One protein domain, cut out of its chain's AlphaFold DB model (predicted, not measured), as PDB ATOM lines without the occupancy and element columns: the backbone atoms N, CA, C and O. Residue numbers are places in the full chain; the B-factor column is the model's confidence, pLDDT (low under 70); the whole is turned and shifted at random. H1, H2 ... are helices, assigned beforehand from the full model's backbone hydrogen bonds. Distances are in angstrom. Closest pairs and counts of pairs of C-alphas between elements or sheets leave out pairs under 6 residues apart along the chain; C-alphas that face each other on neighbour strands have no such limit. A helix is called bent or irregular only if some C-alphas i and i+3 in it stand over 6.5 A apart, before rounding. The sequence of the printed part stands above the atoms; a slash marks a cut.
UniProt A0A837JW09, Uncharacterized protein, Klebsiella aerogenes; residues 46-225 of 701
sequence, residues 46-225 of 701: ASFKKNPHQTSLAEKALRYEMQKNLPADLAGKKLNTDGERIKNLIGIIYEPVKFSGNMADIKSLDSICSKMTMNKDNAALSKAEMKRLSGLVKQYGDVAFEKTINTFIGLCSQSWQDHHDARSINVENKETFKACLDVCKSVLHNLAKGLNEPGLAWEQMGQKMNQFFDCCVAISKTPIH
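What this domain is: This is residues 46 to 225 of the 701 residues of an uncharacterized protein of Klebsiella aerogenes (UniProt A0A837JW09). Three long helical rods, H6b, H7 and H8, lie side by side in an up-and-down bundle along the longest axis, with H2 packed slantwise on H6b and H8. At one end H4, H5 and H6a pack together as a head, where the bent helix H6 turns from H6a into H6b; short H1 packs on H2 and H6b, and short H3 on H5. The printed part has 180 residues with eight named helices, H1 to H8 in chain order, and no named strand: the class is all helix. It is compact, with a radius of gyration of the C-alphas of 17.3 A, and elongated, spanning 54 by 30 by 29 A.

Where its parts are: H1, residues 46 to 50, begins at C-alpha 46 (47.538, -2.410, -63.159). H2 is residues 55 to 67, 17.9 A long, and H3 residues 72 to 75. H4, residues 81 to 98, is 25.4 A long and irregular: C-alphas 92 and 95 are 7.2 A apart, with a kink of 39 degrees near residue 92. H5 is residues 103 to 118, 22.1 A. H6, residues 127 to 165, was assigned as one helix by its hydrogen bonds but is bent, with C-alphas 139 and 142 7.8 A apart; its arms are H6a, residues 127 to 139, 18.5 A, and H6b, residues 142 to 165, 34.3 A. H7 is residues 174 to 195, 31.1 A. H8, residues 202 to 219, 25.8 A, ends at C-alpha 219 (39.797, -16.469, -56.941).

How they stand to each other: H6, its arms taken together, is the hub, touching 6 other helices. H6b and H7 form a hairpin at a shallow tilt of 26 degrees, their closest C-alphas, Phe 145 and Ala 192, 6.1 A apart. H7 and H8 form another at 5 degrees, with Leu 191 and Phe 212 closest at 5.8 A between C-alphas. H2 touches H8 at a steep tilt of 57 degrees, the closest C-alphas being Ala 58 and Val 217 at 5.7 A; H2 and H7 are apart. H4 touches H6b about perpendicular at 77 degrees, with the C-alphas of Ile 93 and Ala 144 closest at 5.4 A. Every O i to N i+4 pair is within hydrogen-bond range in H1, H5, H6a, H6b, H7 and H8; H2 has 8 of 9 and H4 12 of 14, while H3 is too short for such a pair.

The domain as a whole: The two C-alphas farthest apart, Ala 128 and Ser 168, are 55.7 A apart. The printed part has no cut, and no link is long. The mean pLDDT of the printed part is 82.2; residues 120 to 124, 169 to 180, 198 to 199 and 222 to 225 are under 70.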
ATOM      1  N   ALA A  46      47.970  -2.877 -61.839       82.75
ATOM      2  CA  ALA A  46      47.538  -2.410 -63.159       82.75
ATOM      3  C   ALA A  46      47.705  -3.503 -64.233       82.75
ATOM      4  O   ALA A  46      46.849  -3.677 -65.099       82.75
ATOM      5  N   SER A  47      48.786  -4.287 -64.135       83.44
ATOM      6  CA  SER A  47      49.021  -5.448 -65.005       83.44
ATOM      7  C   SER A  47      47.937  -6.514 -64.826       83.44
ATOM      8  O   SER A  47      47.421  -7.044 -65.812       83.44
ATOM      9  N   PHE A  48      47.588  -6.803 -63.569       86.12
ATOM     10  CA  PHE A  48      46.550  -7.755 -63.185       86.12
ATOM     11  C   PHE A  48      45.148  -7.300 -63.607       86.12
ATOM     12  O   PHE A  48      44.475  -8.064 -64.290       86.12
ATOM     13  N   LYS A  49      44.751  -6.049 -63.320       82.56
ATOM     14  CA  LYS A  49      43.477  -5.452 -63.770       82.56
ATOM     15  C   LYS A  49      43.237  -5.634 -65.269       82.56
ATOM     16  O   LYS A  49      42.129  -5.951 -65.681       82.56
ATOM     17  N   LYS A  50      44.285  -5.490 -66.090       80.50
ATOM     18  CA  LYS A  50      44.185  -5.668 -67.545       80.50
ATOM     19  C   LYS A  50      43.994  -7.131 -67.984       80.50
ATOM     20  O   LYS A  50      43.449  -7.364 -69.057       80.50
ATOM     21  N   ASN A  51      44.461  -8.114 -67.209       77.06
ATOM     22  CA  ASN A  51      44.375  -9.540 -67.558       77.06
ATOM     23  C   ASN A  51      44.150 -10.421 -66.302       77.06
ATOM     24  O   ASN A  51      45.031 -11.214 -65.948       77.06
ATOM     25  N   PRO A  52      42.996 -10.320 -65.612       74.94
ATOM     26  CA  PRO A  52      42.799 -10.958 -64.303       74.94
ATOM     27  C   PRO A  52      42.822 -12.493 -64.352       74.94
ATOM     28  O   PRO A  52      43.174 -13.148 -63.371       74.94
ATOM     29  N   HIS A  53      42.541 -13.071 -65.521       71.75
ATOM     30  CA  HIS A  53      42.636 -14.506 -65.792       71.75
ATOM     31  C   HIS A  53      44.072 -15.070 -65.693       71.75
ATOM     32  O   HIS A  53      44.260 -16.286 -65.604       71.75
ATOM     33  N   GLN A  54      45.112 -14.224 -65.732       80.81
ATOM     34  CA  GLN A  54      46.503 -14.685 -65.716       80.81
ATOM     35  C   GLN A  54      46.981 -14.959 -64.289       80.81
ATOM     36  O   GLN A  54      47.393 -14.047 -63.574       80.81
ATOM     37  N   THR A  55      47.020 -16.245 -63.922       83.31
ATOM     38  CA  THR A  55      47.578 -16.757 -62.649       83.31
ATOM     39  C   THR A  55      48.891 -16.051 -62.260       83.31
ATOM     40  O   THR A  55      49.015 -15.534 -61.157       83.31
ATOM     41  N   SER A  56      49.836 -15.906 -63.197       87.12
ATOM     42  CA  SER A  56      51.154 -15.293 -62.957       87.12
ATOM     43  C   SER A  56      51.153 -13.761 -62.802       87.12
ATOM     44  O   SER A  56      52.191 -13.178 -62.473       87.12
ATOM     45  N   LEU A  57      50.021 -13.089 -63.041       86.50
ATOM     46  CA  LEU A  57      49.790 -11.686 -62.682       86.50
ATOM     47  C   LEU A  57      49.018 -11.579 -61.366       86.50
ATOM     48  O   LEU A  57      49.379 -10.747 -60.538       86.50
ATOM     49  N   ALA A  58      48.050 -12.467 -61.125       87.44
ATOM     50  CA  ALA A  58      47.364 -12.600 -59.841       87.44
ATOM     51  C   ALA A  58      48.352 -12.884 -58.695       87.44
ATOM     52  O   ALA A  58      48.327 -12.199 -57.676       87.44
ATOM     53  N   GLU A  59      49.306 -13.799 -58.898       89.56
ATOM     54  CA  GLU A  59      50.415 -14.055 -57.970       89.56
ATOM     55  C   GLU A  59      51.241 -12.798 -57.665       89.56
ATOM     56  O   GLU A  59      51.655 -12.587 -56.526       89.56
ATOM     57  N   LYS A  60      51.509 -11.957 -58.675       90.06
ATOM     58  CA  LYS A  60      52.304 -10.729 -58.511       90.06
ATOM     59  C   LYS A  60      51.511  -9.638 -57.799       90.06
ATOM     60  O   LYS A  60      52.078  -8.966 -56.946       90.06
ATOM     61  N   ALA A  61      50.228  -9.482 -58.123       90.56
ATOM     62  CA  ALA A  61      49.321  -8.572 -57.432       90.56
ATOM     63  C   ALA A  61      49.152  -8.975 -55.958       90.56
ATOM     64  O   ALA A  61      49.302  -8.134 -55.079       90.56
ATOM     65  N   LEU A  62      48.958 -10.266 -55.674       91.56
ATOM     66  CA  LEU A  62      48.847 -10.776 -54.309       91.56
ATOM     67  C   LEU A  62      50.159 -10.622 -53.524       91.56
ATOM     68  O   LEU A  62      50.138 -10.152 -52.390       91.56
ATOM     69  N   ARG A  63      51.318 -10.951 -54.122       91.38
ATOM     70  CA  ARG A  63      52.631 -10.704 -53.493       91.38
ATOM     71  C   ARG A  63      52.876  -9.219 -53.250       91.38
ATOM     72  O   ARG A  63      53.418  -8.882 -52.206       91.38
ATOM     73  N   TYR A  64      52.478  -8.346 -54.173       91.19
ATOM     74  CA  TYR A  64      52.563  -6.898 -53.986       91.19
ATOM     75  C   TYR A  64      51.717  -6.452 -52.788       91.19
ATOM     76  O   TYR A  64      52.253  -5.826 -51.881       91.19
ATOM     77  N   GLU A  65      50.447  -6.854 -52.719       90.62
ATOM     78  CA  GLU A  65      49.566  -6.517 -51.595       90.62
ATOM     79  C   GLU A  65      50.078  -7.041 -50.249       90.62
ATOM     80  O   GLU A  65      50.065  -6.303 -49.265       90.62
ATOM     81  N   MET A  66      50.606  -8.269 -50.211       91.81
ATOM     82  CA  MET A  66      51.237  -8.834 -49.014       91.81
ATOM     83  C   MET A  66      52.532  -8.110 -48.619       91.81
ATOM     84  O   MET A  66      52.820  -8.005 -47.433       91.81
ATOM     85  N   GLN A  67      53.348  -7.649 -49.574       91.19
ATOM     86  CA  GLN A  67      54.715  -7.171 -49.309       91.19
ATOM     87  C   GLN A  67      54.882  -5.641 -49.338       91.19
ATOM     88  O   GLN A  67      55.919  -5.159 -48.887       91.19
ATOM     89  N   LYS A  68      53.900  -4.857 -49.812       88.81
ATOM     90  CA  LYS A  68      54.023  -3.392 -50.022       88.81
ATOM     91  C   LYS A  68      54.411  -2.579 -48.782       88.81
ATOM     92  O   LYS A  68      55.005  -1.516 -48.920       88.81
ATOM     93  N   ASN A  69      54.095  -3.084 -47.591       90.00
ATOM     94  CA  ASN A  69      54.397  -2.435 -46.314       90.00
ATOM     95  C   ASN A  69      55.797  -2.781 -45.761       90.00
ATOM     96  O   ASN A  69      56.221  -2.185 -44.772       90.00
ATOM     97  N   LEU A  70      56.512  -3.753 -46.346       91.69
ATOM     98  CA  LEU A  70      57.815  -4.210 -45.849       91.69
ATOM     99  C   LEU A  70      58.935  -3.172 -46.070       91.69
ATOM    100  O   LEU A  70      58.882  -2.398 -47.028       91.69
ATOM    101  N   PRO A  71      60.018  -3.207 -45.265       89.75
ATOM    102  CA  PRO A  71      61.235  -2.452 -45.555       89.75
ATOM    103  C   PRO A  71      61.776  -2.802 -46.947       89.75
ATOM    104  O   PRO A  71      61.835  -3.983 -47.302       89.75
ATOM    105  N   ALA A  72      62.214  -1.797 -47.711       85.31
ATOM    106  CA  ALA A  72      62.645  -1.965 -49.104       85.31
ATOM    107  C   ALA A  72      63.724  -3.054 -49.271       85.31
ATOM    108  O   ALA A  72      63.622  -3.892 -50.170       85.31
ATOM    109  N   ASP A  73      64.688  -3.101 -48.345       85.94
ATOM    110  CA  ASP A  73      65.775  -4.088 -48.299       85.94
ATOM    111  C   ASP A  73      65.283  -5.541 -48.193       85.94
ATOM    112  O   ASP A  73      65.963  -6.457 -48.652       85.94
ATOM    113  N   LEU A  74      64.117  -5.767 -47.577       87.50
ATOM    114  CA  LEU A  74      63.500  -7.087 -47.439       87.50
ATOM    115  C   LEU A  74      62.517  -7.365 -48.583       87.50
ATOM    116  O   LEU A  74      62.530  -8.464 -49.135       87.50
ATOM    117  N   ALA A  75      61.710  -6.375 -48.978       85.69
ATOM    118  CA  ALA A  75      60.769  -6.485 -50.093       85.69
ATOM    119  C   ALA A  75      61.488  -6.852 -51.405       85.69
ATOM    120  O   ALA A  75      61.140  -7.835 -52.063       85.69
ATOM    121  N   GLY A  76      62.549  -6.107 -51.742       81.12
ATOM    122  CA  GLY A  76      63.362  -6.320 -52.941       81.12
ATOM    123  C   GLY A  76      64.283  -7.543 -52.881       81.12
ATOM    124  O   GLY A  76      64.796  -7.974 -53.916       81.12
ATOM    125  N   LYS A  77      64.500  -8.141 -51.699       84.31
ATOM    126  CA  LYS A  77      65.350  -9.327 -51.560       84.31
ATOM    127  C   LYS A  77      64.623 -10.569 -52.065       84.31
ATOM    128  O   LYS A  77      63.608 -10.984 -51.504       84.31
ATOM    129  N   LYS A  78      65.181 -11.193 -53.105       83.94
ATOM    130  CA  LYS A  78      64.755 -12.506 -53.601       83.94
ATOM    131  C   LYS A  78      65.306 -13.607 -52.695       83.94
ATOM    132  O   LYS A  78      66.521 -13.767 -52.592       83.94
ATOM    133  N   LEU A  79      64.412 -14.365 -52.075       83.06
ATOM    134  CA  LEU A  79      64.753 -15.441 -51.146       83.06
ATOM    135  C   LEU A  79      64.590 -16.827 -51.806       83.06
ATOM    136  O   LEU A  79      64.222 -16.943 -52.979       83.06
ATOM    137  N   ASN A  80      64.885 -17.895 -51.060       81.94
ATOM    138  CA  ASN A  80      64.451 -19.252 -51.413       81.94
ATOM    139  C   ASN A  80      62.944 -19.427 -51.125       81.94
ATOM    140  O   ASN A  80      62.310 -18.549 -50.543       81.94
ATOM    141  N   THR A  81      62.363 -20.563 -51.520       80.38
ATOM    142  CA  THR A  81      60.915 -20.816 -51.403       80.38
ATOM    143  C   THR A  81      60.387 -20.614 -49.979       80.38
ATOM    144  O   THR A  81      59.342 -19.995 -49.800       80.38
ATOM    145  N   ASP A  82      61.124 -21.062 -48.958       77.75
ATOM    146  CA  ASP A  82      60.736 -20.867 -47.557       77.75
ATOM    147  C   ASP A  82      60.922 -19.430 -47.074       77.75
ATOM    148  O   ASP A  82      60.039 -18.895 -46.410       77.75
ATOM    149  N   GLY A  83      62.000 -18.750 -47.465       82.00
ATOM    150  CA  GLY A  83      62.169 -17.329 -47.182       82.00
ATOM    151  C   GLY A  83      61.081 -16.463 -47.827       82.00
ATOM    152  O   GLY A  83      60.590 -15.542 -47.184       82.00
ATOM    153  N   GLU A  84      60.626 -16.774 -49.044       85.31
ATOM    154  CA  GLU A  84      59.484 -16.087 -49.668       85.31
ATOM    155  C   GLU A  84      58.162 -16.364 -48.923       85.31
ATOM    156  O   GLU A  84      57.356 -15.444 -48.770       85.31
ATOM    157  N   ARG A  85      57.945 -17.580 -48.390       84.06
ATOM    158  CA  ARG A  85      56.793 -17.888 -47.510       84.06
ATOM    159  C   ARG A  85      56.830 -17.052 -46.230       84.06
ATOM    160  O   ARG A  85      55.825 -16.441 -45.872       84.06
ATOM    161  N   ILE A  86      57.991 -16.983 -45.573       86.12
ATOM    162  CA  ILE A  86      58.198 -16.161 -44.372       86.12
ATOM    163  C   ILE A  86      57.987 -14.676 -44.703       86.12
ATOM    164  O   ILE A  86      57.287 -13.987 -43.967       86.12
ATOM    165  N   LYS A  87      58.530 -14.177 -45.820       89.12
ATOM    166  CA  LYS A  87      58.395 -12.774 -46.241       89.12
ATOM    167  C   LYS A  87      56.939 -12.388 -46.524       89.12
ATOM    168  O   LYS A  87      56.512 -11.330 -46.071       89.12
ATOM    169  N   ASN A  88      56.164 -13.248 -47.196       90.62
ATOM    170  CA  ASN A  88      54.718 -13.051 -47.364       90.62
ATOM    171  C   ASN A  88      54.007 -12.947 -46.000       90.62
ATOM    172  O   ASN A  88      53.236 -12.018 -45.779       90.62
ATOM    173  N   LEU A  89      54.291 -13.877 -45.082       90.62
ATOM    174  CA  LEU A  89      53.660 -13.946 -43.760       90.62
ATOM    175  C   LEU A  89      54.003 -12.735 -42.872       90.62
ATOM    176  O   LEU A  89      53.115 -12.168 -42.240       90.62
ATOM    177  N   ILE A  90      55.271 -12.309 -42.863       92.12
ATOM    178  CA  ILE A  90      55.722 -11.078 -42.199       92.12
ATOM    179  C   ILE A  90      55.006  -9.869 -42.800       92.12
ATOM    180  O   ILE A  90      54.513  -9.040 -42.045       92.12
ATOM    181  N   GLY A  91      54.939  -9.765 -44.130       93.56
ATOM    182  CA  GLY A  91      54.347  -8.616 -44.818       93.56
ATOM    183  C   GLY A  91      52.878  -8.385 -44.465       93.56
ATOM    184  O   GLY A  91      52.505  -7.257 -44.142       93.56
ATOM    185  N   ILE A  92      52.088  -9.465 -44.402       93.69
ATOM    186  CA  ILE A  92      50.683  -9.444 -43.969       93.69
ATOM    187  C   ILE A  92      50.541  -8.830 -42.569       93.69
ATOM    188  O   ILE A  92      49.778  -7.884 -42.384       93.69
ATOM    189  N   ILE A  93      51.303  -9.318 -41.584       94.56
ATOM    190  CA  ILE A  93      51.201  -8.836 -40.193       94.56
ATOM    191  C   ILE A  93      51.952  -7.522 -39.933       94.56
ATOM    192  O   ILE A  93      51.788  -6.933 -38.865       94.56
ATOM    193  N   TYR A  94      52.790  -7.062 -40.871       95.31
ATOM    194  CA  TYR A  94      53.760  -5.991 -40.629       95.31
ATOM    195  C   TYR A  94      53.088  -4.689 -40.192       95.31
ATOM    196  O   TYR A  94      53.480  -4.088 -39.194       95.31
ATOM    197  N   GLU A  95      52.052  -4.271 -40.919       94.12
ATOM    198  CA  GLU A  95      51.308  -3.046 -40.631       94.12
ATOM    199  C   GLU A  95      50.549  -3.141 -39.285       94.12
ATOM    200  O   GLU A  95      50.828  -2.310 -38.417       94.12
ATOM    201  N   PRO A  96      49.699  -4.159 -39.021       93.81
ATOM    202  CA  PRO A  96      49.075  -4.357 -37.708       93.81
ATOM    203  C   PRO A  96      50.046  -4.361 -36.519       93.81
ATOM    204  O   PRO A  96      49.766  -3.721 -35.507       93.81
ATOM    205  N   VAL A  97      51.212  -5.011 -36.635       95.19
ATOM    206  CA  VAL A  97      52.233  -4.984 -35.571       95.19
ATOM    207  C   VAL A  97      52.825  -3.580 -35.412       95.19
ATOM    208  O   VAL A  97      52.970  -3.109 -34.284       95.19
ATOM    209  N   LYS A  98      53.149  -2.879 -36.508       94.19
ATOM    210  CA  LYS A  98      53.732  -1.525 -36.464       94.19
ATOM    211  C   LYS A  98      52.792  -0.477 -35.873       94.19
ATOM    212  O   LYS A  98      53.261   0.389 -35.139       94.19
ATOM    213  N   PHE A  99      51.491  -0.580 -36.133       92.62
ATOM    214  CA  PHE A  99      50.479   0.334 -35.589       92.62
ATOM    215  C   PHE A  99      49.885  -0.117 -34.242       92.62
ATOM    216  O   PHE A  99      49.051   0.584 -33.677       92.62
ATOM    217  N   SER A 100      50.351  -1.236 -33.676       91.75
ATOM    218  CA  SER A 100      49.856  -1.779 -32.401       91.75
ATOM    219  C   SER A 100      50.179  -0.952 -31.151       91.75
ATOM    220  O   SER A 100      49.623  -1.211 -30.086       91.75
ATOM    221  N   GLY A 101      51.157  -0.045 -31.229       90.69
ATOM    222  CA  GLY A 101      51.742   0.629 -30.065       90.69
ATOM    223  C   GLY A 101      52.615  -0.262 -29.163       90.69
ATOM    224  O   GLY A 101      53.341   0.267 -28.317       90.69
ATOM    225  N   ASN A 102      52.626  -1.594 -29.336       94.56
ATOM    226  CA  ASN A 102      53.444  -2.478 -28.507       94.56
ATOM    227  C   ASN A 102      54.913  -2.476 -28.958       94.56
ATOM    228  O   ASN A 102      55.341  -3.228 -29.835       94.56
ATOM    229  N   MET A 103      55.721  -1.668 -28.273       94.81
ATOM    230  CA  MET A 103      57.160  -1.543 -28.517       94.81
ATOM    231  C   MET A 103      57.954  -2.854 -28.355       94.81
ATOM    232  O   MET A 103      59.072  -2.927 -28.870       94.81
ATOM    233  N   ALA A 104      57.439  -3.877 -27.665       94.69
ATOM    234  CA  ALA A 104      58.089  -5.189 -27.580       94.69
ATOM    235  C   ALA A 104      57.866  -6.031 -28.850       94.69
ATOM    236  O   ALA A 104      58.804  -6.661 -29.353       94.69
ATOM    237  N   ASP A 105      56.657  -5.981 -29.408       95.75
ATOM    238  CA  ASP A 105      56.275  -6.725 -30.611       95.75
ATOM    239  C   ASP A 105      56.861  -6.076 -31.863       95.75
ATOM    240  O   ASP A 105      57.442  -6.766 -32.700       95.75
ATOM    241  N   ILE A 106      56.850  -4.739 -31.920       95.94
ATOM    242  CA  ILE A 106      57.530  -3.945 -32.955       95.94
ATOM    243  C   ILE A 106      59.022  -4.304 -33.014       95.94
ATOM    244  O   ILE A 106      59.518  -4.695 -34.069       95.94
ATOM    245  N   LYS A 107      59.734  -4.275 -31.874       94.88
ATOM    246  CA  LYS A 107      61.157  -4.669 -31.802       94.88
ATOM    247  C   LYS A 107      61.388  -6.139 -32.159       94.88
ATOM    248  O   LYS A 107      62.434  -6.474 -32.717       94.88
ATOM    249  N   SER A 108      60.441  -7.020 -31.837       94.50
ATOM    250  CA  SER A 108      60.522  -8.442 -32.182       94.50
ATOM    251  C   SER A 108      60.398  -8.659 -33.689       94.50
ATOM    252  O   SER A 108      61.214  -9.384 -34.259       94.50
ATOM    253  N   LEU A 109      59.447  -7.983 -34.337       95.06
ATOM    254  CA  LEU A 109      59.274  -7.983 -35.787       95.06
ATOM    255  C   LEU A 109      60.485  -7.373 -36.502       95.06
ATOM    256  O   LEU A 109      61.019  -7.992 -37.417       95.06
ATOM    257  N   ASP A 110      60.976  -6.216 -36.049       93.88
ATOM    258  CA  ASP A 110      62.168  -5.578 -36.619       93.88
ATOM    259  C   ASP A 110      63.400  -6.487 -36.525       93.88
ATOM    260  O   ASP A 110      64.118  -6.661 -37.508       93.88
ATOM    261  N   SER A 111      63.605  -7.159 -35.385       92.31
ATOM    262  CA  SER A 111      64.692  -8.133 -35.220       92.31
ATOM    263  C   SER A 111      64.589  -9.314 -36.195       92.31
ATOM    264  O   SER A 111      65.617  -9.802 -36.669       92.31
ATOM    265  N   ILE A 112      63.372  -9.760 -36.520       91.56
ATOM    266  CA  ILE A 112      63.126 -10.808 -37.518       91.56
ATOM    267  C   ILE A 112      63.426 -10.277 -38.931       91.56
ATOM    268  O   ILE A 112      64.192 -10.902 -39.666       91.56
ATOM    269  N   CYS A 113      62.902  -9.100 -39.287       91.25
ATOM    270  CA  CYS A 113      63.135  -8.453 -40.579       91.25
ATOM    271  C   CYS A 113      64.629  -8.217 -40.844       91.25
ATOM    272  O   CYS A 113      65.136  -8.629 -41.885       91.25
ATOM    273  N   SER A 114      65.370  -7.642 -39.886       89.31
ATOM    274  CA  SER A 114      66.816  -7.423 -40.021       89.31
ATOM    275  C   SER A 114      67.587  -8.727 -40.238       89.31
ATOM    276  O   SER A 114      68.501  -8.759 -41.059       89.31
ATOM    277  N   LYS A 115      67.214  -9.821 -39.558       87.50
ATOM    278  CA  LYS A 115      67.852 -11.135 -39.750       87.50
ATOM    279  C   LYS A 115      67.577 -11.720 -41.131       87.50
ATOM    280  O   LYS A 115      68.509 -12.188 -41.781       87.50
ATOM    281  N   MET A 116      66.342 -11.623 -41.628       85.69
ATOM    282  CA  MET A 116      66.030 -12.015 -43.007       85.69
ATOM    283  C   MET A 116      66.826 -11.206 -44.035       85.69
ATOM    284  O   MET A 116      67.315 -11.775 -45.013       85.69
ATOM    285  N   THR A 117      67.011  -9.905 -43.808       84.25
ATOM    286  CA  THR A 117      67.843  -9.047 -44.664       84.25
ATOM    287  C   THR A 117      69.323  -9.447 -44.595       84.25
ATOM    288  O   THR A 117      69.954  -9.608 -45.642       84.25
ATOM    289  N   MET A 118      69.868  -9.702 -43.400       81.19
ATOM    290  CA  MET A 118      71.295 -10.000 -43.188       81.19
ATOM    291  C   MET A 118      71.735 -11.426 -43.561       81.19
ATOM    292  O   MET A 118      72.891 -11.603 -43.948       81.19
ATOM    293  N   ASN A 119      70.861 -12.440 -43.487       75.31
ATOM    294  CA  ASN A 119      71.215 -13.822 -43.842       75.31
ATOM    295  C   ASN A 119      71.615 -13.921 -45.327       75.31
ATOM    296  O   ASN A 119      70.763 -13.806 -46.212       75.31
ATOM    297  N   LYS A 120      72.906 -14.134 -45.610       61.09
ATOM    298  CA  LYS A 120      73.451 -14.159 -46.983       61.09
ATOM    299  C   LYS A 120      72.991 -15.378 -47.783       61.09
ATOM    300  O   LYS A 120      72.665 -15.246 -48.956       61.09
ATOM    301  N   ASP A 121      72.893 -16.530 -47.129       54.66
ATOM    302  CA  ASP A 121      72.728 -17.832 -47.791       54.66
ATOM    303  C   ASP A 121      71.253 -18.256 -47.943       54.66
ATOM    304  O   ASP A 121      70.947 -19.433 -48.127       54.66
ATOM    305  N   ASN A 122      70.314 -17.312 -47.789       56.03
ATOM    306  CA  ASN A 122      68.874 -17.570 -47.623       56.03
ATOM    307  C   ASN A 122      68.549 -18.588 -46.503       56.03
ATOM    308  O   ASN A 122      67.499 -19.233 -46.515       56.03
ATOM    309  N   ALA A 123      69.449 -18.722 -45.524       52.81
ATOM    310  CA  ALA A 123      69.282 -19.598 -44.374       52.81
ATOM    311  C   ALA A 123      68.019 -19.229 -43.581       52.81
ATOM    312  O   ALA A 123      67.741 -18.046 -43.349       52.81
ATOM    313  N   ALA A 124      67.267 -20.251 -43.169       66.62
ATOM    314  CA  ALA A 124      66.031 -20.087 -42.417       66.62
ATOM    315  C   ALA A 124      66.256 -19.325 -41.100       66.62
ATOM    316  O   ALA A 124      67.313 -19.417 -40.472       66.62
ATOM    317  N   LEU A 125      65.227 -18.593 -40.674       75.38
ATOM    318  CA  LEU A 125      65.155 -17.998 -39.341       75.38
ATOM    319  C   LEU A 125      65.320 -19.075 -38.257       75.38
ATOM    320  O   LEU A 125      64.862 -20.211 -38.408       75.38
ATOM    321  N   SER A 126      65.945 -18.716 -37.136       79.94
ATOM    322  CA  SER A 126      66.167 -19.658 -36.038       79.94
ATOM    323  C   SER A 126      64.843 -20.130 -35.426       79.94
ATOM    324  O   SER A 126      63.843 -19.409 -35.425       79.94
ATOM    325  N   LYS A 127      64.832 -21.314 -34.798       80.94
ATOM    326  CA  LYS A 127      63.645 -21.842 -34.091       80.94
ATOM    327  C   LYS A 127      63.084 -20.858 -33.043       80.94
ATOM    328  O   LYS A 127      61.885 -20.876 -32.764       80.94
ATOM    329  N   ALA A 128      63.924 -19.976 -32.492       84.06
ATOM    330  CA  ALA A 128      63.508 -18.913 -31.578       84.06
ATOM    331  C   ALA A 128      62.847 -17.722 -32.300       84.06
ATOM    332  O   ALA A 128      61.848 -17.202 -31.801       84.06
ATOM    333  N   GLU A 129      63.341 -17.311 -33.473       86.62
ATOM    334  CA  GLU A 129      62.645 -16.333 -34.326       86.62
ATOM    335  C   GLU A 129      61.306 -16.879 -34.825       86.62
ATOM    336  O   GLU A 129      60.308 -16.174 -34.744       86.62
ATOM    337  N   MET A 130      61.249 -18.142 -35.254       83.69
ATOM    338  CA  MET A 130      60.010 -18.751 -35.754       83.69
ATOM    339  C   MET A 130      58.939 -18.874 -34.668       83.69
ATOM    340  O   MET A 130      57.770 -18.594 -34.927       83.69
ATOM    341  N   LYS A 131      59.328 -19.180 -33.421       85.38
ATOM    342  CA  LYS A 131      58.401 -19.135 -32.281       85.38
ATOM    343  C   LYS A 131      57.886 -17.713 -32.002       85.38
ATOM    344  O   LYS A 131      56.722 -17.561 -31.643       85.38
ATOM    345  N   ARG A 132      58.717 -16.676 -32.180       89.19
ATOM    346  CA  ARG A 132      58.284 -15.268 -32.059       89.19
ATOM    347  C   ARG A 132      57.350 -14.866 -33.198       89.19
ATOM    348  O   ARG A 132      56.313 -14.277 -32.925       89.19
ATOM    349  N   LEU A 133      57.669 -15.240 -34.440       90.00
ATOM    350  CA  LEU A 133      56.822 -14.977 -35.603       90.00
ATOM    351  C   LEU A 133      55.445 -15.633 -35.447       90.00
ATOM    352  O   LEU A 133      54.444 -14.947 -35.598       90.00
ATOM    353  N   SER A 134      55.377 -16.907 -35.046       88.12
ATOM    354  CA  SER A 134      54.107 -17.587 -34.739       88.12
ATOM    355  C   SER A 134      53.310 -16.885 -33.627       88.12
ATOM    356  O   SER A 134      52.086 -16.810 -33.720       88.12
ATOM    357  N   GLY A 135      53.978 -16.319 -32.615       90.31
ATOM    358  CA  GLY A 135      53.330 -15.491 -31.591       90.31
ATOM    359  C   GLY A 135      52.700 -14.216 -32.161       90.31
ATOM    360  O   GLY A 135      51.529 -13.949 -31.903       90.31
ATOM    361  N   LEU A 136      53.441 -13.475 -32.992       93.25
ATOM    362  CA  LEU A 136      52.938 -12.270 -33.664       93.25
ATOM    363  C   LEU A 136      51.797 -12.592 -34.646       93.25
ATOM    364  O   LEU A 136      50.805 -11.871 -34.682       93.25
ATOM    365  N   VAL A 137      51.898 -13.697 -35.394       91.88
ATOM    366  CA  VAL A 137      50.826 -14.179 -36.283       91.88
ATOM    367  C   VAL A 137      49.572 -14.520 -35.481       91.88
ATOM    368  O   VAL A 137      48.503 -14.043 -35.829       91.88
ATOM    369  N   LYS A 138      49.677 -15.230 -34.351       90.06
ATOM    370  CA  LYS A 138      48.515 -15.472 -33.478       90.06
ATOM    371  C   LYS A 138      47.866 -14.167 -32.986       90.06
ATOM    372  O   LYS A 138      46.650 -14.098 -32.874       90.06
ATOM    373  N   GLN A 139      48.668 -13.163 -32.637       92.00
ATOM    374  CA  GLN A 139      48.196 -11.948 -31.962       92.00
ATOM    375  C   GLN A 139      47.625 -10.884 -32.916       92.00
ATOM    376  O   GLN A 139      46.749 -10.122 -32.519       92.00
ATOM    377  N   TYR A 140      48.113 -10.828 -34.157       93.62
ATOM    378  CA  TYR A 140      47.738  -9.809 -35.147       93.62
ATOM    379  C   TYR A 140      47.123 -10.389 -36.431       93.62
ATOM    380  O   TYR A 140      46.608  -9.641 -37.264       93.62
ATOM    381  N   GLY A 141      47.179 -11.710 -36.605       90.12
ATOM    382  CA  GLY A 141      46.870 -12.398 -37.854       90.12
ATOM    383  C   GLY A 141      45.413 -12.322 -38.279       90.12
ATOM    384  O   GLY A 141      45.176 -12.168 -39.469       90.12
ATOM    385  N   ASP A 142      44.436 -12.391 -37.369       88.31
ATOM    386  CA  ASP A 142      43.012 -12.395 -37.755       88.31
ATOM    387  C   ASP A 142      42.655 -11.127 -38.555       88.31
ATOM    388  O   ASP A 142      42.197 -11.213 -39.695       88.31
ATOM    389  N   VAL A 143      43.000  -9.953 -38.014       89.12
ATOM    390  CA  VAL A 143      42.818  -8.645 -38.671       89.12
ATOM    391  C   VAL A 143      43.697  -8.513 -39.922       89.12
ATOM    392  O   VAL A 143      43.262  -7.975 -40.942       89.12
ATOM    393  N   ALA A 144      44.938  -9.008 -39.872       92.38
ATOM    394  CA  ALA A 144      45.894  -8.910 -40.974       92.38
ATOM    395  C   ALA A 144      45.470  -9.730 -42.209       92.38
ATOM    396  O   ALA A 144      45.472  -9.230 -43.340       92.38
ATOM    397  N   PHE A 145      45.079 -10.987 -41.992       91.81
ATOM    398  CA  PHE A 145      44.572 -11.864 -43.036       91.81
ATOM    399  C   PHE A 145      43.216 -11.377 -43.538       91.81
ATOM    400  O   PHE A 145      43.055 -11.299 -44.750       91.81
ATOM    401  N   GLU A 146      42.283 -10.961 -42.672       89.94
ATOM    402  CA  GLU A 146      41.010 -10.387 -43.131       89.94
ATOM    403  C   GLU A 146      41.225  -9.174 -44.051       89.94
ATOM    404  O   GLU A 146      40.667  -9.131 -45.151       89.94
ATOM    405  N   LYS A 147      42.083  -8.220 -43.662       91.19
ATOM    406  CA  LYS A 147      42.421  -7.062 -44.506       91.19
ATOM    407  C   LYS A 147      42.978  -7.499 -45.865       91.19
ATOM    408  O   LYS A 147      42.592  -6.944 -46.894       91.19
ATOM    409  N   THR A 148      43.852  -8.506 -45.874       91.19
ATOM    410  CA  THR A 148      44.464  -9.065 -47.093       91.19
ATOM    411  C   THR A 148      43.422  -9.741 -47.996       91.19
ATOM    412  O   THR A 148      43.380  -9.459 -49.193       91.19
ATOM    413  N   ILE A 149      42.545 -10.575 -47.425       90.25
ATOM    414  CA  ILE A 149      41.449 -11.269 -48.123       90.25
ATOM    415  C   ILE A 149      40.501 -10.249 -48.759       90.25
ATOM    416  O   ILE A 149      40.279 -10.285 -49.968       90.25
ATOM    417  N   ASN A 150      39.984  -9.307 -47.961       88.50
ATOM    418  CA  ASN A 150      39.034  -8.293 -48.420       88.50
ATOM    419  C   ASN A 150      39.634  -7.421 -49.535       88.50
ATOM    420  O   ASN A 150      38.966  -7.146 -50.530       88.50
ATOM    421  N   THR A 151      40.912  -7.044 -49.417       89.25
ATOM    422  CA  THR A 151      41.598  -6.231 -50.433       89.25
ATOM    423  C   THR A 151      41.794  -7.004 -51.743       89.25
ATOM    424  O   THR A 151      41.528  -6.465 -52.817       89.25
ATOM    425  N   PHE A 152      42.196  -8.279 -51.688       88.25
ATOM    426  CA  PHE A 152      42.394  -9.077 -52.902       88.25
ATOM    427  C   PHE A 152      41.075  -9.477 -53.586       88.25
ATOM    428  O   PHE A 152      40.990  -9.454 -54.815       88.25
ATOM    429  N   ILE A 153      40.021  -9.770 -52.816       85.56
ATOM    430  CA  ILE A 153      38.673 -10.005 -53.357       85.56
ATOM    431  C   ILE A 153      38.111  -8.721 -53.985       85.56
ATOM    432  O   ILE A 153      37.538  -8.784 -55.074       85.56
ATOM    433  N   GLY A 154      38.350  -7.551 -53.382       84.81
ATOM    434  CA  GLY A 154      38.034  -6.252 -53.988       84.81
ATOM    435  C   GLY A 154      38.759  -6.032 -55.320       84.81
ATOM    436  O   GLY A 154      38.129  -5.676 -56.315       84.81
ATOM    437  N   LEU A 155      40.062  -6.336 -55.387       85.06
ATOM    438  CA  LEU A 155      40.844  -6.277 -56.629       85.06
ATOM    439  C   LEU A 155      40.318  -7.239 -57.706       85.06
ATOM    440  O   LEU A 155      40.229  -6.843 -58.868       85.06
ATOM    441  N   CYS A 156      39.936  -8.468 -57.349       82.75
ATOM    442  CA  CYS A 156      39.310  -9.412 -58.283       82.75
ATOM    443  C   CYS A 156      37.949  -8.900 -58.781       82.75
ATOM    444  O   CYS A 156      37.685  -8.947 -59.980       82.75
ATOM    445  N   SER A 157      37.125  -8.358 -57.879       80.62
ATOM    446  CA  SER A 157      35.797  -7.815 -58.194       80.62
ATOM    447  C   SER A 157      35.879  -6.633 -59.155       80.62
ATOM    448  O   SER A 157      35.174  -6.602 -60.161       80.62
ATOM    449  N   GLN A 158      36.784  -5.688 -58.882       81.69
ATOM    450  CA  GLN A 158      36.995  -4.539 -59.754       81.69
ATOM    451  C   GLN A 158      37.573  -4.967 -61.105       81.69
ATOM    452  O   GLN A 158      37.106  -4.503 -62.132       81.69
ATOM    453  N   SER A 159      38.536  -5.895 -61.130       80.88
ATOM    454  CA  SER A 159      39.119  -6.375 -62.395       80.88
ATOM    455  C   SER A 159      38.112  -7.149 -63.257       80.88
ATOM    456  O   SER A 159      38.236  -7.152 -64.477       80.88
ATOM    457  N   TRP A 160      37.116  -7.805 -62.648       78.75
ATOM    458  CA  TRP A 160      35.989  -8.407 -63.367       78.75
ATOM    459  C   TRP A 160      35.048  -7.336 -63.930       78.75
ATOM    460  O   TRP A 160      34.706  -7.406 -65.107       78.75
ATOM    461  N   GLN A 161      34.697  -6.319 -63.138       77.69
ATOM    462  CA  GLN A 161      33.878  -5.187 -63.585       77.69
ATOM    463  C   GLN A 161      34.541  -4.448 -64.766       77.69
ATOM    464  O   GLN A 161      33.974  -4.409 -65.857       77.69
ATOM    465  N   ASP A 162      35.792  -3.999 -64.588       78.00
ATOM    466  CA  ASP A 162      36.614  -3.325 -65.606       78.00
ATOM    467  C   ASP A 162      36.673  -4.126 -66.931       78.00
ATOM    468  O   ASP A 162      36.730  -3.556 -68.020       78.00
ATOM    469  N   HIS A 163      36.662  -5.463 -66.849       76.69
ATOM    470  CA  HIS A 163      36.749  -6.379 -67.991       76.69
ATOM    471  C   HIS A 163      35.443  -6.498 -68.798       76.69
ATOM    472  O   HIS A 163      35.506  -6.699 -70.014       76.69
ATOM    473  N   HIS A 164      34.279  -6.393 -68.153       74.56
ATOM    474  CA  HIS A 164      32.974  -6.522 -68.817       74.56
ATOM    475  C   HIS A 164      32.455  -5.167 -69.308       74.56
ATOM    476  O   HIS A 164      31.981  -5.082 -70.443       74.56
ATOM    477  N   ASP A 165      32.677  -4.096 -68.538       74.31
ATOM    478  CA  ASP A 165      32.360  -2.719 -68.943       74.31
ATOM    479  C   ASP A 165      33.119  -2.334 -70.222       74.31
ATOM    480  O   ASP A 165      32.531  -1.815 -71.170       74.31
ATOM    481  N   ALA A 166      34.404  -2.700 -70.322       72.06
ATOM    482  CA  ALA A 166      35.226  -2.493 -71.520       72.06
ATOM    483  C   ALA A 166      34.771  -3.292 -72.765       72.06
ATOM    484  O   ALA A 166      35.346  -3.125 -73.842       72.06
ATOM    485  N   ARG A 167      33.768  -4.169 -72.631       71.31
ATOM    486  CA  ARG A 167      33.112  -4.900 -73.730       71.31
ATOM    487  C   ARG A 167      31.625  -4.561 -73.881       71.31
ATOM    488  O   ARG A 167      30.976  -5.141 -74.746       71.31
ATOM    489  N   SER A 168      31.087  -3.664 -73.052       74.12
ATOM    490  CA  SER A 168      29.648  -3.378 -72.952       74.12
ATOM    491  C   SER A 168      28.783  -4.619 -72.660       74.12
ATOM    492  O   SER A 168      27.633  -4.685 -73.089       74.12
ATOM    493  N   ILE A 169      29.327  -5.612 -71.945       68.94
ATOM    494  CA  ILE A 169      28.581  -6.813 -71.536       68.94
ATOM    495  C   ILE A 169      27.757  -6.474 -70.292       68.94
ATOM    496  O   ILE A 169      28.300  -5.993 -69.299       68.94
ATOM    497  N   ASN A 170      26.450  -6.745 -70.331       64.06
ATOM    498  CA  ASN A 170      25.576  -6.518 -69.183       64.06
ATOM    499  C   ASN A 170      25.896  -7.512 -68.053       64.06
ATOM    500  O   ASN A 170      25.852  -8.726 -68.245       64.06
ATOM    501  N   VAL A 171      26.199  -6.990 -66.865       64.19
ATOM    502  CA  VAL A 171      26.610  -7.760 -65.680       64.19
ATOM    503  C   VAL A 171      25.511  -7.839 -64.614       64.19
ATOM    504  O   VAL A 171      25.790  -7.782 -63.420       64.19
ATOM    505  N   GLU A 172      24.250  -8.006 -65.020       54.28
ATOM    506  CA  GLU A 172      23.102  -8.189 -64.108       54.28
ATOM    507  C   GLU A 172      23.332  -9.305 -63.067       54.28
ATOM    508  O   GLU A 172      23.063  -9.113 -61.883       54.28
ATOM    509  N   ASN A 173      23.976 -10.416 -63.449       55.81
ATOM    510  CA  ASN A 173      24.337 -11.526 -62.547       55.81
ATOM    511  C   ASN A 173      25.478 -11.223 -61.538       55.81
ATOM    512  O   ASN A 173      26.032 -12.133 -60.912       55.81
ATOM    513  N   LYS A 174      25.829  -9.947 -61.324       64.00
ATOM    514  CA  LYS A 174      26.831  -9.478 -60.344       64.00
ATOM    515  C   LYS A 174      26.540  -9.922 -58.907       64.00
ATOM    516  O   LYS A 174      27.464 -10.004 -58.099       64.00
ATOM    517  N   GLU A 175      25.290 -10.220 -58.574       63.44
ATOM    518  CA  GLU A 175      24.888 -10.741 -57.261       63.44
ATOM    519  C   GLU A 175      25.336 -12.192 -57.055       63.44
ATOM    520  O   GLU A 175      25.951 -12.511 -56.037       63.44
ATOM    521  N   THR A 176      25.159 -13.048 -58.060       62.00
ATOM    522  CA  THR A 176      25.628 -14.440 -58.029       62.00
ATOM    523  C   THR A 176      27.159 -14.515 -58.058       62.00
ATOM    524  O   THR A 176      27.757 -15.319 -57.341       62.00
ATOM    525  N   PHE A 177      27.822 -13.610 -58.790       67.69
ATOM    526  CA  PHE A 177      29.282 -13.456 -58.732       67.69
ATOM    527  C   PHE A 177      29.772 -13.055 -57.325       67.69
ATOM    528  O   PHE A 177      30.706 -13.677 -56.814       67.69
ATOM    529  N   LYS A 178      29.116 -12.093 -56.651       68.94
ATOM    530  CA  LYS A 178      29.398 -11.766 -55.236       68.94
ATOM    531  C   LYS A 178      29.208 -12.981 -54.324       68.94
ATOM    532  O   LYS A 178      30.108 -13.284 -53.550       68.94
ATOM    533  N   ALA A 179      28.101 -13.717 -54.458       66.94
ATOM    534  CA  ALA A 179      27.833 -14.899 -53.638       66.94
ATOM    535  C   ALA A 179      28.937 -15.970 -53.776       66.94
ATOM    536  O   ALA A 179      29.393 -16.527 -52.776       66.94
ATOM    537  N   CYS A 180      29.446 -16.204 -54.992       66.31
ATOM    538  CA  CYS A 180      30.613 -17.063 -55.211       66.31
ATOM    539  C   CYS A 180      31.883 -16.530 -54.516       66.31
ATOM    540  O   CYS A 180      32.630 -17.313 -53.924       66.31
ATOM    541  N   LEU A 181      32.123 -15.215 -54.540       73.50
ATOM    542  CA  LEU A 181      33.249 -14.593 -53.834       73.50
ATOM    543  C   LEU A 181      33.120 -14.684 -52.306       73.50
ATOM    544  O   LEU A 181      34.128 -14.924 -51.642       73.50
ATOM    545  N   ASP A 182      31.916 -14.566 -51.743       71.88
ATOM    546  CA  ASP A 182      31.668 -14.732 -50.305       71.88
ATOM    547  C   ASP A 182      31.877 -16.190 -49.850       71.88
ATOM    548  O   ASP A 182      32.479 -16.445 -48.799       71.88
ATOM    549  N   VAL A 183      31.510 -17.171 -50.685       70.62
ATOM    550  CA  VAL A 183      31.889 -18.579 -50.468       70.62
ATOM    551  C   VAL A 183      33.415 -18.733 -50.470       70.62
ATOM    552  O   VAL A 183      33.965 -19.318 -49.532       70.62
ATOM    553  N   CYS A 184      34.132 -18.158 -51.441       75.94
ATOM    554  CA  CYS A 184      35.601 -18.172 -51.450       75.94
ATOM    555  C   CYS A 184      36.213 -17.472 -50.220       75.94
ATOM    556  O   CYS A 184      37.176 -17.980 -49.639       75.94
ATOM    557  N   LYS A 185      35.636 -16.349 -49.778       78.75
ATOM    558  CA  LYS A 185      36.031 -15.622 -48.564       78.75
ATOM    559  C   LYS A 185      35.934 -16.518 -47.326       78.75
ATOM    560  O   LYS A 185      36.883 -16.562 -46.543       78.75
ATOM    561  N   SER A 186      34.861 -17.300 -47.181       76.19
ATOM    562  CA  SER A 186      34.709 -18.247 -46.061       76.19
ATOM    563  C   SER A 186      35.827 -19.308 -46.009       76.19
ATOM    564  O   SER A 186      36.360 -19.606 -44.937       76.19
ATOM    565  N   VAL A 187      36.260 -19.826 -47.167       78.75
ATOM    566  CA  VAL A 187      37.380 -20.780 -47.267       78.75
ATOM    567  C   VAL A 187      38.698 -20.115 -46.861       78.75
ATOM    568  O   VAL A 187      39.471 -20.693 -46.094       78.75
ATOM    569  N   LEU A 188      38.938 -18.878 -47.305       84.12
ATOM    570  CA  LEU A 188      40.138 -18.124 -46.940       84.12
ATOM    571  C   LEU A 188      40.192 -17.763 -45.449       84.12
ATOM    572  O   LEU A 188      41.265 -17.869 -44.859       84.12
ATOM    573  N   HIS A 189      39.070 -17.413 -44.811       85.31
ATOM    574  CA  HIS A 189      39.031 -17.203 -43.357       85.31
ATOM    575  C   HIS A 189      39.348 -18.485 -42.576       85.31
ATOM    576  O   HIS A 189      40.064 -18.426 -41.579       85.31
ATOM    577  N   ASN A 190      38.888 -19.654 -43.037       81.12
ATOM    578  CA  ASN A 190      39.241 -20.931 -42.411       81.12
ATOM    579  C   ASN A 190      40.744 -21.252 -42.546       81.12
ATOM    580  O   ASN A 190      41.365 -21.703 -41.582       81.12
ATOM    581  N   LEU A 191      41.359 -20.956 -43.698       83.50
ATOM    582  CA  LEU A 191      42.810 -21.094 -43.894       83.50
ATOM    583  C   LEU A 191      43.614 -20.094 -43.041       83.50
ATOM    584  O   LEU A 191      44.612 -20.479 -42.430       83.50
ATOM    585  N   ALA A 192      43.156 -18.842 -42.938       87.00
ATOM    586  CA  ALA A 192      43.751 -17.808 -42.089       87.00
ATOM    587  C   ALA A 192      43.679 -18.163 -40.595       87.00
ATOM    588  O   ALA A 192      44.695 -18.138 -39.902       87.00
ATOM    589  N   LYS A 193      42.513 -18.609 -40.110       85.19
ATOM    590  CA  LYS A 193      42.344 -19.148 -38.753       85.19
ATOM    591  C   LYS A 193      43.313 -20.306 -38.494       85.19
ATOM    592  O   LYS A 193      43.917 -20.382 -37.426       85.19
ATOM    593  N   GLY A 194      43.531 -21.149 -39.504       81.44
ATOM    594  CA  GLY A 194      44.523 -22.217 -39.464       81.44
ATOM    595  C   GLY A 194      45.979 -21.744 -39.368       81.44
ATOM    596  O   GLY A 194      46.810 -22.464 -38.816       81.44
ATOM    597  N   LEU A 195      46.311 -20.554 -39.870       83.38
ATOM    598  CA  LEU A 195      47.637 -19.936 -39.727       83.38
ATOM    599  C   LEU A 195      47.839 -19.282 -38.351       83.38
ATOM    600  O   LEU A 195      48.973 -19.205 -37.879       83.38
ATOM    601  N   ASN A 196      46.749 -18.887 -37.688       81.56
ATOM    602  CA  ASN A 196      46.754 -18.250 -36.367       81.56
ATOM    603  C   ASN A 196      46.720 -19.266 -35.199       81.56
ATOM    604  O   ASN A 196      46.836 -18.885 -34.032       81.56
ATOM    605  N   GLU A 197      46.593 -20.566 -35.495       79.75
ATOM    606  CA  GLU A 197      46.651 -21.658 -34.513       79.75
ATOM    607  C   GLU A 197      47.956 -21.620 -33.671       79.75
ATOM    608  O   GLU A 197      49.064 -21.510 -34.211       79.75
ATOM    609  N   PRO A 198      47.873 -21.727 -32.328       67.44
ATOM    610  CA  PRO A 198      49.029 -21.581 -31.451       67.44
ATOM    611  C   PRO A 198      50.012 -22.754 -31.570       67.44
ATOM    612  O   PRO A 198      49.666 -23.900 -31.303       67.44
ATOM    613  N   GLY A 199      51.284 -22.448 -31.843       67.25
ATOM    614  CA  GLY A 199      52.376 -23.421 -31.724       67.25
ATOM    615  C   GLY A 199      52.576 -24.348 -32.925       67.25
ATOM    616  O   GLY A 199      53.247 -25.369 -32.767       67.25
ATOM    617  N   LEU A 200      52.046 -23.997 -34.103       72.00
ATOM    618  CA  LEU A 200      52.318 -24.710 -35.356       72.00
ATOM    619  C   LEU A 200      53.815 -24.956 -35.585       72.00
ATOM    620  O   LEU A 200      54.655 -24.076 -35.370       72.00
ATOM    621  N   ALA A 201      54.135 -26.136 -36.117       75.56
ATOM    622  CA  ALA A 201      55.444 -26.382 -36.710       75.56
ATOM    623  C   ALA A 201      55.631 -25.485 -37.948       75.56
ATOM    624  O   ALA A 201      54.664 -25.187 -38.657       75.56
ATOM    625  N   TRP A 202      56.865 -25.054 -38.234       74.94
ATOM    626  CA  TRP A 202      57.104 -24.151 -39.367       74.94
ATOM    627  C   TRP A 202      56.709 -24.801 -40.696       74.94
ATOM    628  O   TRP A 202      56.096 -24.155 -41.536       74.94
ATOM    629  N   GLU A 203      56.978 -26.090 -40.861       77.19
ATOM    630  CA  GLU A 203      56.636 -26.860 -42.053       77.19
ATOM    631  C   GLU A 203      55.123 -26.810 -42.326       77.19
ATOM    632  O   GLU A 203      54.702 -26.610 -43.464       77.19
ATOM    633  N   GLN A 204      54.304 -26.896 -41.271       79.06
ATOM    634  CA  GLN A 204      52.843 -26.784 -41.347       79.06
ATOM    635  C   GLN A 204      52.396 -25.347 -41.643       79.06
ATOM    636  O   GLN A 204      51.509 -25.138 -42.465       79.06
ATOM    637  N   MET A 205      53.020 -24.347 -41.014       77.06
ATOM    638  CA  MET A 205      52.713 -22.931 -41.246       77.06
ATOM    639  C   MET A 205      53.075 -22.506 -42.677       77.06
ATOM    640  O   MET A 205      52.272 -21.877 -43.356       77.06
ATOM    641  N   GLY A 206      54.235 -22.929 -43.183       78.12
ATOM    642  CA  GLY A 206      54.647 -22.739 -44.570       78.12
ATOM    643  C   GLY A 206      53.741 -23.468 -45.566       78.12
ATOM    644  O   GLY A 206      53.464 -22.922 -46.632       78.12
ATOM    645  N   GLN A 207      53.230 -24.660 -45.229       79.62
ATOM    646  CA  GLN A 207      52.235 -25.383 -46.036       79.62
ATOM    647  C   GLN A 207      50.880 -24.665 -46.074       79.62
ATOM    648  O   GLN A 207      50.413 -24.357 -47.173       79.62
ATOM    649  N   LYS A 208      50.294 -24.329 -44.913       83.38
ATOM    650  CA  LYS A 208      49.043 -23.553 -44.828       83.38
ATOM    651  C   LYS A 208      49.180 -22.186 -45.519       83.38
ATOM    652  O   LYS A 208      48.226 -21.724 -46.134       83.38
ATOM    653  N   MET A 209      50.369 -21.571 -45.504       85.50
ATOM    654  CA  MET A 209      50.618 -20.291 -46.180       85.50
ATOM    655  C   MET A 209      50.659 -20.420 -47.711       85.50
ATOM    656  O   MET A 209      50.195 -19.508 -48.393       85.50
ATOM    657  N   ASN A 210      51.145 -21.542 -48.270       84.00
ATOM    658  CA  ASN A 210      50.961 -21.809 -49.707       84.00
ATOM    659  C   ASN A 210      49.480 -22.011 -50.012       84.00
ATOM    660  O   ASN A 210      48.961 -21.335 -50.881       84.00
ATOM    661  N   GLN A 211      48.781 -22.862 -49.250       83.81
ATOM    662  CA  GLN A 211      47.354 -23.128 -49.464       83.81
ATOM    663  C   GLN A 211      46.528 -21.834 -49.441       83.81
ATOM    664  O   GLN A 211      45.725 -21.605 -50.337       83.81
ATOM    665  N   PHE A 212      46.780 -20.946 -48.477       88.12
ATOM    666  CA  PHE A 212      46.172 -19.617 -48.423       88.12
ATOM    667  C   PHE A 212      46.493 -18.769 -49.667       88.12
ATOM    668  O   PHE A 212      45.587 -18.193 -50.268       88.12
ATOM    669  N   PHE A 213      47.764 -18.710 -50.075       87.38
ATOM    670  CA  PHE A 213      48.216 -17.958 -51.248       87.38
ATOM    671  C   PHE A 213      47.613 -18.498 -52.559       87.38
ATOM    672  O   PHE A 213      47.055 -17.732 -53.345       87.38
ATOM    673  N   ASP A 214      47.659 -19.811 -52.763       84.50
ATOM    674  CA  ASP A 214      47.162 -20.515 -53.944       84.50
ATOM    675  C   ASP A 214      45.630 -20.423 -54.037       84.50
ATOM    676  O   ASP A 214      45.092 -20.168 -55.116       84.50
ATOM    677  N   CYS A 215      44.912 -20.536 -52.909       84.12
ATOM    678  CA  CYS A 215      43.468 -20.305 -52.852       84.12
ATOM    679  C   CYS A 215      43.098 -18.840 -53.127       84.12
ATOM    680  O   CYS A 215      42.118 -18.606 -53.829       84.12
ATOM    681  N   CYS A 216      43.875 -17.857 -52.651       85.56
ATOM    682  CA  CYS A 216      43.666 -16.453 -53.024       85.56
ATOM    683  C   CYS A 216      43.841 -16.268 -54.538       85.56
ATOM    684  O   CYS A 216      42.951 -15.746 -55.201       85.56
ATOM    685  N   VAL A 217      44.948 -16.757 -55.109       86.19
ATOM    686  CA  VAL A 217      45.223 -16.689 -56.555       86.19
ATOM    687  C   VAL A 217      44.137 -17.396 -57.376       86.19
ATOM    688  O   VAL A 217      43.762 -16.905 -58.439       86.19
ATOM    689  N   ALA A 218      43.573 -18.504 -56.886       82.19
ATOM    690  CA  ALA A 218      42.481 -19.209 -57.555       82.19
ATOM    691  C   ALA A 218      41.198 -18.362 -57.702       82.19
ATOM    692  O   ALA A 218      40.484 -18.538 -58.689       82.19
ATOM    693  N   ILE A 219      40.938 -17.395 -56.807       80.00
ATOM    694  CA  ILE A 219      39.797 -16.469 -56.941       80.00
ATOM    695  C   ILE A 219      39.881 -15.671 -58.248       80.00
ATOM    696  O   ILE A 219      38.847 -15.430 -58.870       80.00
ATOM    697  N   SER A 220      41.086 -15.366 -58.746       78.62
ATOM    698  CA  SER A 220      41.286 -14.652 -60.019       78.62
ATOM    699  C   SER A 220      40.817 -15.426 -61.263       78.62
ATOM    700  O   SER A 220      40.794 -14.870 -62.362       78.62
ATOM    701  N   LYS A 221      40.396 -16.688 -61.098       72.31
ATOM    702  CA  LYS A 221      39.795 -17.523 -62.149       72.31
ATOM    703  C   LYS A 221      38.264 -17.548 -62.108       72.31
ATOM    704  O   LYS A 221      37.652 -17.869 -63.120       72.31
ATOM    705  N   THR A 222      37.630 -17.147 -61.002       65.69
ATOM    706  CA  THR A 222      36.163 -16.971 -60.958       65.69
ATOM    707  C   THR A 222      35.640 -15.915 -61.955       65.69
ATOM    708  O   THR A 222      34.585 -16.163 -62.535       65.69
ATOM    709  N   PRO A 223      36.385 -14.836 -62.304       56.50
ATOM    710  CA  PRO A 223      36.051 -13.929 -63.407       56.50
ATOM    711  C   PRO A 223      35.897 -14.546 -64.808       56.50
ATOM    712  O   PRO A 223      35.477 -13.830 -65.709       56.50
ATOM    713  N   ILE A 224      36.284 -15.810 -65.025       50.72
ATOM    714  CA  ILE A 224      36.337 -16.445 -66.359       50.72
ATOM    715  C   ILE A 224      35.019 -17.162 -66.712       50.72
ATOM    716  O   ILE A 224      34.740 -17.405 -67.881       50.72
ATOM    717  N   HIS A 225      34.196 -17.510 -65.718       45.03
ATOM    718  CA  HIS A 225      33.081 -18.452 -65.888       45.03
ATOM    719  C   HIS A 225      31.683 -17.811 -65.899       45.03
ATOM    720  O   HIS A 225      30.709 -18.499 -65.616       45.03
TER     721      HIS A 225